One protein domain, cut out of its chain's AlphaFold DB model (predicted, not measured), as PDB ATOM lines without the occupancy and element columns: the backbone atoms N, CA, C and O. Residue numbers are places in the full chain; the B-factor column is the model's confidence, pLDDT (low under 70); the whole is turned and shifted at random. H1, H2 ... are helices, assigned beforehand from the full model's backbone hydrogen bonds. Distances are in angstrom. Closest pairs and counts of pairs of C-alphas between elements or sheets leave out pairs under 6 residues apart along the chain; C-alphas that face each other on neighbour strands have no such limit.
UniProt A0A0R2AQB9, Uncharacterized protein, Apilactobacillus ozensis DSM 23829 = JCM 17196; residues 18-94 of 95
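Overview. This is residues 18 to 94 of the 95 residues of an uncharacterized protein of Apilactobacillus ozensis DSM 23829 = JCM 17196 (UniProt A0A0R2AQB9). Four helices are strung out along an open, U-shaped path with an empty middle. H1 and the start of H2 lie at the head of one arm, H2 runs along that arm, H3 is at the bottom of the U, and H4 makes the other arm. The printed part has 77 residues, with four named helices in the order H1, H2, H3, H4 and no named strand, and its class is all helix. The whole is extended, with a radius of gyration of the C-alphas of 18.5 A and spans of 45 by 40 by 25 A.

Arrangement. H1, residues 18 to 28, and H2, residues 34 to 46, only just touch, with 3 pairs of C-alphas within 8 A. H2 touches H1 with residue 34 alone, and the closest C-alphas of the two helices, those of Glu 24 and Ile 34, are 6.5 A apart. Their lines are about perpendicular, at 86 degrees. H3, residues 57 to 67, is apart from H1 and H2. H4, residues 77 to 92, is apart from H1, H2 and H3. Residues 72 to 94, of which 77 to 92 belong to H4, stand free. In H1, H2, H3 and H4 every O i to N i+4 pair is within hydrogen-bond range.

Along the chain. H1 begins at C-alpha 18, (115.489, 108.664, 84.146), and is 15.6 A long from first to last C-alpha. H2 is 18.2 A long. H3 begins at C-alpha 57, (99.367, 81.124, 70.473), and is 15.2 A long. H4, the longest helix with 16 residues, is 22.5 A long and ends at C-alpha 92, (132.761, 65.227, 79.449).

Size, cuts and confidence. The C-alphas farthest apart, those of Lys 18 and Asp 93, are 50.2 A apart. The printed part has no cut. The link from H1 to H2 is tight, those from H2 to H3 and from H3 to H4 are short, and no link is long. The mean pLDDT of the printed part is 82.3, and residues 49 to 56, 92 and 94 of the model are under 70.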
ATOM      1  N   LYS A  18     116.196 109.481  83.147       95.88
ATOM      2  CA  LYS A  18     115.489 108.664  84.146       95.88
ATOM      3  C   LYS A  18     115.042 107.306  83.596       95.88
ATOM      4  O   LYS A  18     115.142 106.310  84.301       95.88
ATOM      5  N   VAL A  19     114.601 107.268  82.336       93.75
ATOM      6  CA  VAL A  19     114.156 106.038  81.663       93.75
ATOM      7  C   VAL A  19     115.353 105.138  81.401       93.75
ATOM      8  O   VAL A  19     115.297 103.958  81.724       93.75
ATOM      9  N   LYS A  20     116.465 105.713  80.918       95.50
ATOM     10  CA  LYS A  20     117.719 104.977  80.719       95.50
ATOM     11  C   LYS A  20     118.156 104.259  81.998       95.50
ATOM     12  O   LYS A  20     118.331 103.050  81.981       95.50
ATOM     13  N   LYS A  21     118.265 104.999  83.108       97.56
ATOM     14  CA  LYS A  21     118.710 104.443  84.395       97.56
ATOM     15  C   LYS A  21     117.779 103.353  84.923       97.56
ATOM     16  O   LYS A  21     118.251 102.362  85.468       97.56
ATOM     17  N   ALA A  22     116.467 103.551  84.798       96.31
ATOM     18  CA  ALA A  22     115.491 102.557  85.231       96.31
ATOM     19  C   ALA A  22     115.599 101.267  84.401       96.31
ATOM     20  O   ALA A  22     115.620 100.184  84.977       96.31
ATOM     21  N   ALA A  23     115.735 101.389  83.077       92.62
ATOM     22  CA  ALA A  23     115.893 100.249  82.181       92.62
ATOM     23  C   ALA A  23     117.210  99.493  82.420       92.62
ATOM     24  O   ALA A  23     117.186  98.273  82.501       92.62
ATOM     25  N   GLU A  24     118.337 100.197  82.592       96.25
ATOM     26  CA  GLU A  24     119.630  99.575  82.934       96.25
ATOM     27  C   GLU A  24     119.512  98.749  84.217       96.25
ATOM     28  O   GLU A  24     119.805  97.559  84.211       96.25
ATOM     29  N   LYS A  25     118.972  99.348  85.285       97.00
ATOM     30  CA  LYS A  25     118.813  98.666  86.575       97.00
ATOM     31  C   LYS A  25     117.949  97.407  86.483       97.00
ATOM     32  O   LYS A  25     118.205  96.452  87.211       97.00
ATOM     33  N   GLU A  26     116.898  97.424  85.668       93.62
ATOM     34  CA  GLU A  26     116.021  96.261  85.518       93.62
ATOM     35  C   GLU A  26     116.683  95.165  84.681       93.62
ATOM     36  O   GLU A  26     116.714  94.012  85.099       93.62
ATOM     37  N   LEU A  27     117.270  95.526  83.538       90.62
ATOM     38  CA  LEU A  27     117.921  94.577  82.638       90.62
ATOM     39  C   LEU A  27     119.158  93.926  83.279       90.62
ATOM     40  O   LEU A  27     119.389  92.732  83.069       90.62
ATOM     41  N   ASP A  28     119.886  94.654  84.132       92.69
ATOM     42  CA  ASP A  28     121.033  94.129  84.880       92.69
ATOM     43  C   ASP A  28     120.648  92.947  85.785       92.69
ATOM     44  O   ASP A  28     121.432  92.009  85.934       92.69
ATOM     45  N   LYS A  29     119.420  92.921  86.332       92.69
ATOM     46  CA  LYS A  29     118.924  91.774  87.126       92.69
ATOM     47  C   LYS A  29     118.859  90.481  86.311       92.69
ATOM     48  O   LYS A  29     118.909  89.396  86.883       92.69
ATOM     49  N   HIS A  30     118.742  90.605  84.992       88.06
ATOM     50  CA  HIS A  30     118.656  89.502  84.040       88.06
ATOM     51  C   HIS A  30     119.955  89.315  83.240       88.06
ATOM     52  O   HIS A  30     119.987  88.510  82.311       88.06
ATOM     53  N   GLY A  31     121.025  90.051  83.570       89.00
ATOM     54  CA  GLY A  31     122.292  90.005  82.835       89.00
ATOM     55  C   GLY A  31     122.199  90.551  81.406       89.00
ATOM     56  O   GLY A  31     122.987  90.159  80.542       89.00
ATOM     57  N   LEU A  32     121.229  91.429  81.130       88.69
ATOM     58  CA  LEU A  32     121.005  92.021  79.814       88.69
ATOM     59  C   LEU A  32     121.447  93.484  79.790       88.69
ATOM     60  O   LEU A  32     121.243  94.234  80.734       88.69
ATOM     61  N   SER A  33     122.003  93.914  78.659       94.06
ATOM     62  CA  SER A  33     122.229  95.331  78.374       94.06
ATOM     63  C   SER A  33     121.085  95.903  77.535       94.06
ATOM     64  O   SER A  33     120.374  95.171  76.839       94.06
ATOM     65  N   ILE A  34     120.955  97.235  77.511       92.12
ATOM     66  CA  ILE A  34     119.996  97.924  76.631       92.12
ATOM     67  C   ILE A  34     120.211  97.536  75.161       92.12
ATOM     68  O   ILE A  34     119.243  97.335  74.433       92.12
ATOM     69  N   SER A  35     121.463  97.414  74.706       91.56
ATOM     70  CA  SER A  35     121.742  97.054  73.312       91.56
ATOM     71  C   SER A  35     121.261  95.648  72.974       91.56
ATOM     72  O   SER A  35     120.713  95.449  71.894       91.56
ATOM     73  N   ASN A  36     121.434  94.694  73.895       89.19
ATOM     74  CA  ASN A  36     120.979  93.321  73.696       89.19
ATOM     75  C   ASN A  36     119.453  93.285  73.640       89.19
ATOM     76  O   ASN A  36     118.888  92.713  72.716       89.19
ATOM     77  N   TYR A  37     118.794  93.970  74.576       89.75
ATOM     78  CA  TYR A  37     117.339  94.062  74.610       89.75
ATOM     79  C   TYR A  37     116.759  94.655  73.316       89.75
ATOM     80  O   TYR A  37     115.840  94.083  72.738       89.75
ATOM     81  N   ILE A  38     117.338  95.750  72.809       90.00
ATOM     82  CA  ILE A  38     116.912  96.363  71.540       90.00
ATOM     83  C   ILE A  38     117.115  95.402  70.361       90.00
ATOM     84  O   ILE A  38     116.236  95.297  69.513       90.00
ATOM     85  N   GLN A  39     118.247  94.693  70.296       89.38
ATOM     86  CA  GLN A  39     118.486  93.714  69.230       89.38
ATOM     87  C   GLN A  39     117.452  92.584  69.250       89.38
ATOM     88  O   GLN A  39     116.914  92.253  68.197       89.38
ATOM     89  N   PHE A  40     117.146  92.034  70.429       85.06
ATOM     90  CA  PHE A  40     116.124  90.996  70.574       85.06
ATOM     91  C   PHE A  40     114.738  91.496  70.173       85.06
ATOM     92  O   PHE A  40     114.069  90.842  69.380       85.06
ATOM     93  N   ALA A  41     114.329  92.671  70.658       84.06
ATOM     94  CA  ALA A  41     113.030  93.245  70.324       84.06
ATOM     95  C   ALA A  41     112.876  93.458  68.808       84.06
ATOM     96  O   ALA A  41     111.888  93.039  68.214       84.06
ATOM     97  N   LEU A  42     113.891  94.036  68.155       86.81
ATOM     98  CA  LEU A  42     113.869  94.260  66.707       86.81
ATOM     99  C   LEU A  42     113.859  92.957  65.908       86.81
ATOM    100  O   LEU A  42     113.164  92.878  64.899       86.81
ATOM    101  N   ALA A  43     114.616  91.945  66.342       84.69
ATOM    102  CA  ALA A  43     114.614  90.637  65.699       84.69
ATOM    103  C   ALA A  43     113.236  89.967  65.805       84.69
ATOM    104  O   ALA A  43     112.754  89.413  64.823       84.69
ATOM    105  N   ASN A  44     112.587  90.060  66.963       79.25
ATOM    106  CA  ASN A  44     111.272  89.469  67.187       79.25
ATOM    107  C   ASN A  44     110.202  90.134  66.318       79.25
ATOM    108  O   ASN A  44     109.517  89.437  65.570       79.25
ATOM    109  N   ILE A  45     110.159  91.470  66.301       80.88
ATOM    110  CA  ILE A  45     109.249  92.227  65.430       80.88
ATOM    111  C   ILE A  45     109.507  91.893  63.953       80.88
ATOM    112  O   ILE A  45     108.570  91.619  63.204       80.88
ATOM    113  N   ALA A  46     110.772  91.863  63.516       82.06
ATOM    114  CA  ALA A  46     111.124  91.534  62.132       82.06
ATOM    115  C   ALA A  46     110.718  90.105  61.728       82.06
ATOM    116  O   ALA A  46     110.438  89.856  60.557       82.06
ATOM    117  N   ASN A  47     110.656  89.186  62.692       81.69
ATOM    118  CA  ASN A  47     110.222  87.805  62.500       81.69
ATOM    119  C   ASN A  47     108.705  87.610  62.693       81.69
ATOM    120  O   ASN A  47     108.241  86.472  62.719       81.69
ATOM    121  N   GLY A  48     107.926  88.692  62.824       75.06
ATOM    122  CA  GLY A  48     106.468  88.633  62.973       75.06
ATOM    123  C   GLY A  48     105.994  88.184  64.357       75.06
ATOM    124  O   GLY A  48     104.845  87.774  64.504       75.06
ATOM    125  N   GLN A  49     106.867  88.236  65.367       65.56
ATOM    126  CA  GLN A  49     106.493  88.042  66.763       65.56
ATOM    127  C   GLN A  49     106.110  89.409  67.338       65.56
ATOM    128  O   GLN A  49     106.983  90.240  67.587       65.56
ATOM    129  N   ASP A  50     104.809  89.653  67.509       60.72
ATOM    130  CA  ASP A  50     104.316  90.856  68.184       60.72
ATOM    131  C   ASP A  50     104.829  90.920  69.634       60.72
ATOM    132  O   ASP A  50     105.019  89.895  70.293       60.72
ATOM    133  N   ASP A  51     104.977  92.142  70.155       58.66
ATOM    134  CA  ASP A  51     105.481  92.494  71.499       58.66
ATOM    135  C   ASP A  51     104.727  91.828  72.673       58.66
ATOM    136  O   ASP A  51     105.095  91.957  73.845       58.66
ATOM    137  N   ALA A  52     103.652  91.105  72.379       59.25
ATOM    138  CA  ALA A  52     102.857  90.373  73.335       59.25
ATOM    139  C   ALA A  52     103.385  88.943  73.511       59.25
ATOM    140  O   ALA A  52     102.750  87.971  73.110       59.25
ATOM    141  N   TYR A  53     104.502  88.808  74.225       56.16
ATOM    142  CA  TYR A  53     104.992  87.516  74.733       56.16
ATOM    143  C   TYR A  53     103.922  86.712  75.500       56.16
ATOM    144  O   TYR A  53     104.039  85.500  75.624       56.16
ATOM    145  N   LEU A  54     102.889  87.388  76.018       56.62
ATOM    146  CA  LEU A  54     101.753  86.791  76.725       56.62
ATOM    147  C   LEU A  54     100.564  86.431  75.816       56.62
ATOM    148  O   LEU A  54      99.649  85.762  76.280       56.62
ATOM    149  N   ASN A  55     100.562  86.876  74.554       63.84
ATOM    150  CA  ASN A  55      99.490  86.615  73.588       63.84
ATOM    151  C   ASN A  55      99.968  85.792  72.382       63.84
ATOM    152  O   ASN A  55      99.256  85.718  71.379       63.84
ATOM    153  N   THR A  56     101.161  85.191  72.434       69.31
ATOM    154  CA  THR A  56     101.522  84.182  71.433       69.31
ATOM    155  C   THR A  56     100.528  83.016  71.527       69.31
ATOM    156  O   THR A  56     100.005  82.766  72.617       69.31
ATOM    157  N   PRO A  57     100.246  82.293  70.428       75.06
ATOM    158  CA  PRO A  57      99.367  81.124  70.473       75.06
ATOM    159  C   PRO A  57      99.760  80.148  71.590       75.06
ATOM    160  O   PRO A  57      98.915  79.783  72.398       75.06
ATOM    161  N   ASP A  58     101.057  79.865  71.718       70.75
ATOM    162  CA  ASP A  58     101.610  78.997  72.762       70.75
ATOM    163  C   ASP A  58     101.401  79.560  74.182       70.75
ATOM    164  O   ASP A  58     101.120  78.811  75.114       70.75
ATOM    165  N   ALA A  59     101.521  80.880  74.382       74.81
ATOM    166  CA  ALA A  59     101.289  81.507  75.688       74.81
ATOM    167  C   ALA A  59      99.800  81.523  76.066       74.81
ATOM    168  O   ALA A  59      99.460  81.369  77.241       74.81
ATOM    169  N   LEU A  60      98.914  81.684  75.080       80.56
ATOM    170  CA  LEU A  60      97.467  81.593  75.269       80.56
ATOM    171  C   LEU A  60      97.033  80.152  75.557       80.56
ATOM    172  O   LEU A  60      96.214  79.946  76.448       80.56
ATOM    173  N   GLU A  61      97.615  79.168  74.870       82.25
ATOM    174  CA  GLU A  61      97.379  77.742  75.117       82.25
ATOM    175  C   GLU A  61      97.880  77.332  76.505       82.25
ATOM    176  O   GLU A  61      97.131  76.743  77.278       82.25
ATOM    177  N   ALA A  62      99.096  77.734  76.889       77.94
ATOM    178  CA  ALA A  62      99.627  77.471  78.226       77.94
ATOM    179  C   ALA A  62      98.772  78.115  79.332       77.94
ATOM    180  O   ALA A  62      98.592  77.535  80.404       77.94
ATOM    181  N   LYS A  63      98.226  79.313  79.086       79.12
ATOM    182  CA  LYS A  63      97.285  79.964  80.002       79.12
ATOM    183  C   LYS A  63      95.975  79.176  80.114       79.12
ATOM    184  O   LYS A  63      95.505  78.964  81.229       79.12
ATOM    185  N   ASP A  64      95.416  78.726  78.993       83.38
ATOM    186  CA  ASP A  64      94.185  77.930  78.942       83.38
ATOM    187  C   ASP A  64      94.359  76.560  79.633       83.38
ATOM    188  O   ASP A  64      93.517  76.170  80.441       83.38
ATOM    189  N   GLU A  65      95.494  75.876  79.426       83.81
ATOM    190  CA  GLU A  65      95.838  74.626  80.123       83.81
ATOM    191  C   GLU A  65      95.918  74.830  81.651       83.81
ATOM    192  O   GLU A  65      95.465  73.980  82.420       83.81
ATOM    193  N   VAL A  66      96.457  75.963  82.123       81.69
ATOM    194  CA  VAL A  66      96.503  76.299  83.560       81.69
ATOM    195  C   VAL A  66      95.110  76.605  84.114       81.69
ATOM    196  O   VAL A  66      94.760  76.096  85.178       81.69
ATOM    197  N   GLU A  67      94.308  77.405  83.409       83.19
ATOM    198  CA  GLU A  67      92.951  77.780  83.836       83.19
ATOM    199  C   GLU A  67      91.997  76.575  83.880       83.19
ATOM    200  O   GLU A  67      91.134  76.504  84.756       83.19
ATOM    201  N   LYS A  68      92.186  75.593  82.990       87.88
ATOM    202  CA  LYS A  68      91.416  74.339  82.956       87.88
ATOM    203  C   LYS A  68      91.981  73.233  83.850       87.88
ATOM    204  O   LYS A  68      91.345  72.193  84.004       87.88
ATOM    205  N   GLY A  69      93.151  73.440  84.460       79.50
ATOM    206  CA  GLY A  69      93.824  72.422  85.272       79.50
ATOM    207  C   GLY A  69      94.376  71.245  84.459       79.50
ATOM    208  O   GLY A  69      94.619  70.172  85.007       79.50
ATOM    209  N   GLU A  70      94.597  71.442  83.161       83.69
ATOM    210  CA  GLU A  70      95.116  70.456  82.203       83.69
ATOM    211  C   GLU A  70      96.654  70.468  82.124       83.69
ATOM    212  O   GLU A  70      97.256  69.917  81.201       83.69
ATOM    213  N   THR A  71      97.321  71.069  83.115       77.62
ATOM    214  CA  THR A  71      98.782  71.167  83.154       77.62
ATOM    215  C   THR A  71      99.430  69.785  83.141       77.62
ATOM    216  O   THR A  71      99.203  68.958  84.029       77.62
ATOM    217  N   LYS A  72     100.305  69.546  82.165       75.69
ATOM    218  CA  LYS A  72     101.089  68.311  82.085       75.69
ATOM    219  C   LYS A  72     102.290  68.403  83.024       75.69
ATOM    220  O   LYS A  72     103.079  69.341  82.964       75.69
ATOM    221  N   THR A  73     102.472  67.398  83.878       77.62
ATOM    222  CA  THR A  73     103.709  67.263  84.662       77.62
ATOM    223  C   THR A  73     104.803  66.706  83.755       77.62
ATOM    224  O   THR A  73     104.779  65.533  83.395       77.62
ATOM    225  N   ILE A  74     105.765  67.552  83.378       74.12
ATOM    226  CA  ILE A  74     106.864  67.202  82.453       74.12
ATOM    227  C   ILE A  74     107.994  66.433  83.184       74.12
ATOM    228  O   ILE A  74     108.957  65.970  82.579       74.12
ATOM    229  N   GLY A  75     107.862  66.247  84.499       78.31
ATOM    230  CA  GLY A  75     108.774  65.473  85.335       78.31
ATOM    231  C   GLY A  75     108.866  66.037  86.748       78.31
ATOM    232  O   GLY A  75     108.219  67.021  87.101       78.31
ATOM    233  N   SER A  76     109.691  65.401  87.568       86.12
ATOM    234  CA  SER A  76     110.054  65.858  88.905       86.12
ATOM    235  C   SER A  76     111.427  66.537  88.909       86.12
ATOM    236  O   SER A  76     112.218  66.400  87.974       86.12
ATOM    237  N   LEU A  77     111.771  67.208  90.013       86.19
ATOM    238  CA  LEU A  77     113.121  67.746  90.214       86.19
ATOM    239  C   LEU A  77     114.205  66.663  90.051       86.19
ATOM    240  O   LEU A  77     115.267  66.923  89.491       86.19
ATOM    241  N   LYS A  78     113.915  65.424  90.463       85.69
ATOM    242  CA  LYS A  78     114.828  64.285  90.296       85.69
ATOM    243  C   LYS A  78     115.051  63.928  88.825       85.69
ATOM    244  O   LYS A  78     116.161  63.547  88.455       85.69
ATOM    245  N   ASP A  79     114.025  64.062  87.987       85.31
ATOM    246  CA  ASP A  79     114.136  63.805  86.548       85.31
ATOM    247  C   ASP A  79     115.008  64.867  85.875       85.31
ATOM    248  O   ASP A  79     115.869  64.538  85.055       85.31
ATOM    249  N   PHE A  80     114.878  66.122  86.310       85.31
ATOM    250  CA  PHE A  80     115.751  67.212  85.878       85.31
ATOM    251  C   PHE A  80     117.211  67.009  86.322       85.31
ATOM    252  O   PHE A  80     118.137  67.143  85.519       85.31
ATOM    253  N   GLU A  81     117.450  66.613  87.574       88.69
ATOM    254  CA  GLU A  81     118.795  66.284  88.071       88.69
ATOM    255  C   GLU A  81     119.435  65.123  87.298       88.69
ATOM    256  O   GLU A  81     120.635  65.123  87.014       88.69
ATOM    257  N   LYS A  82     118.637  64.114  86.933       89.75
ATOM    258  CA  LYS A  82     119.100  62.983  86.125       89.75
ATOM    259  C   LYS A  82     119.452  63.422  84.704       89.75
ATOM    260  O   LYS A  82     120.498  63.021  84.190       89.75
ATOM    261  N   TYR A  83     118.613  64.254  84.088       86.62
ATOM    262  CA  TYR A  83     118.856  64.816  82.761       86.62
ATOM    263  C   TYR A  83     120.132  65.668  82.730       86.62
ATOM    264  O   TYR A  83     121.008  65.443  81.897       86.62
ATOM    265  N   THR A  84     120.301  66.578  83.689       88.31
ATOM    266  CA  THR A  84     121.484  67.452  83.759       88.31
ATOM    267  C   THR A  84     122.776  66.668  83.990       88.31
ATOM    268  O   THR A  84     123.777  66.941  83.330       88.31
ATOM    269  N   LYS A  85     122.763  65.634  84.844       88.50
ATOM    270  CA  LYS A  85     123.911  64.724  85.018       88.50
ATOM    271  C   LYS A  85     124.268  63.975  83.735       88.50
ATOM    272  O   LYS A  85     125.451  63.814  83.445       88.50
ATOM    273  N   LYS A  86     123.269  63.527  82.967       87.94
ATOM    274  CA  LYS A  86     123.486  62.874  81.668       87.94
ATOM    275  C   LYS A  86     124.148  63.839  80.676       87.94
ATOM    276  O   LYS A  86     125.176  63.486  80.114       87.94
ATOM    277  N   MET A  87     123.635  65.063  80.556       82.19
ATOM    278  CA  MET A  87     124.208  66.094  79.680       82.19
ATOM    279  C   MET A  87     125.651  66.447  80.070       82.19
ATOM    280  O   MET A  87     126.527  66.538  79.218       82.19
ATOM    281  N   GLN A  88     125.938  66.594  81.367       83.06
ATOM    282  CA  GLN A  88     127.301  66.854  81.851       83.06
ATOM    283  C   GLN A  88     128.263  65.700  81.560       83.06
ATOM    284  O   GLN A  88     129.451  65.930  81.339       83.06
ATOM    285  N   LYS A  89     127.760  64.463  81.582       79.81
ATOM    286  CA  LYS A  89     128.533  63.276  81.225       79.81
ATOM    287  C   LYS A  89     128.817  63.238  79.722       79.81
ATOM    288  O   LYS A  89     129.964  63.058  79.349       79.81
ATOM    289  N   GLU A  90     127.824  63.504  78.877       76.44
ATOM    290  CA  GLU A  90     127.993  63.563  77.416       76.44
ATOM    291  C   GLU A  90     128.977  64.664  76.982       76.44
ATOM    292  O   GLU A  90     129.825  64.424  76.131       76.44
ATOM    293  N   VAL A  91     128.953  65.833  77.634       75.25
ATOM    294  CA  VAL A  91     129.939  66.909  77.404       75.25
ATOM    295  C   VAL A  91     131.350  66.515  77.866       75.25
ATOM    296  O   VAL A  91     132.337  66.938  77.271       75.25
ATOM    297  N   ARG A  92     131.467  65.717  78.935       69.62
ATOM    298  CA  ARG A  92     132.761  65.227  79.449       69.62
ATOM    299  C   ARG A  92     133.346  64.090  78.616       69.62
ATOM    300  O   ARG A  92     134.566  64.004  78.519       69.62
ATOM    301  N   ASP A  93     132.492  63.256  78.034       74.75
ATOM    302  CA  ASP A  93     132.881  62.063  77.280       74.75
ATOM    303  C   ASP A  93     133.162  62.361  75.787       74.75
ATOM    304  O   ASP A  93     133.541  61.456  75.051       74.75
ATOM    305  N   GLY A  94     133.067  63.629  75.361       60.81
ATOM    306  CA  GLY A  94     133.678  64.147  74.133       60.81
ATOM    307  C   GLY A  94     133.088  63.611  72.827       60.81
ATOM    308  O   GLY A  94     133.736  62.821  72.142       60.81
TER     309      GLY A  94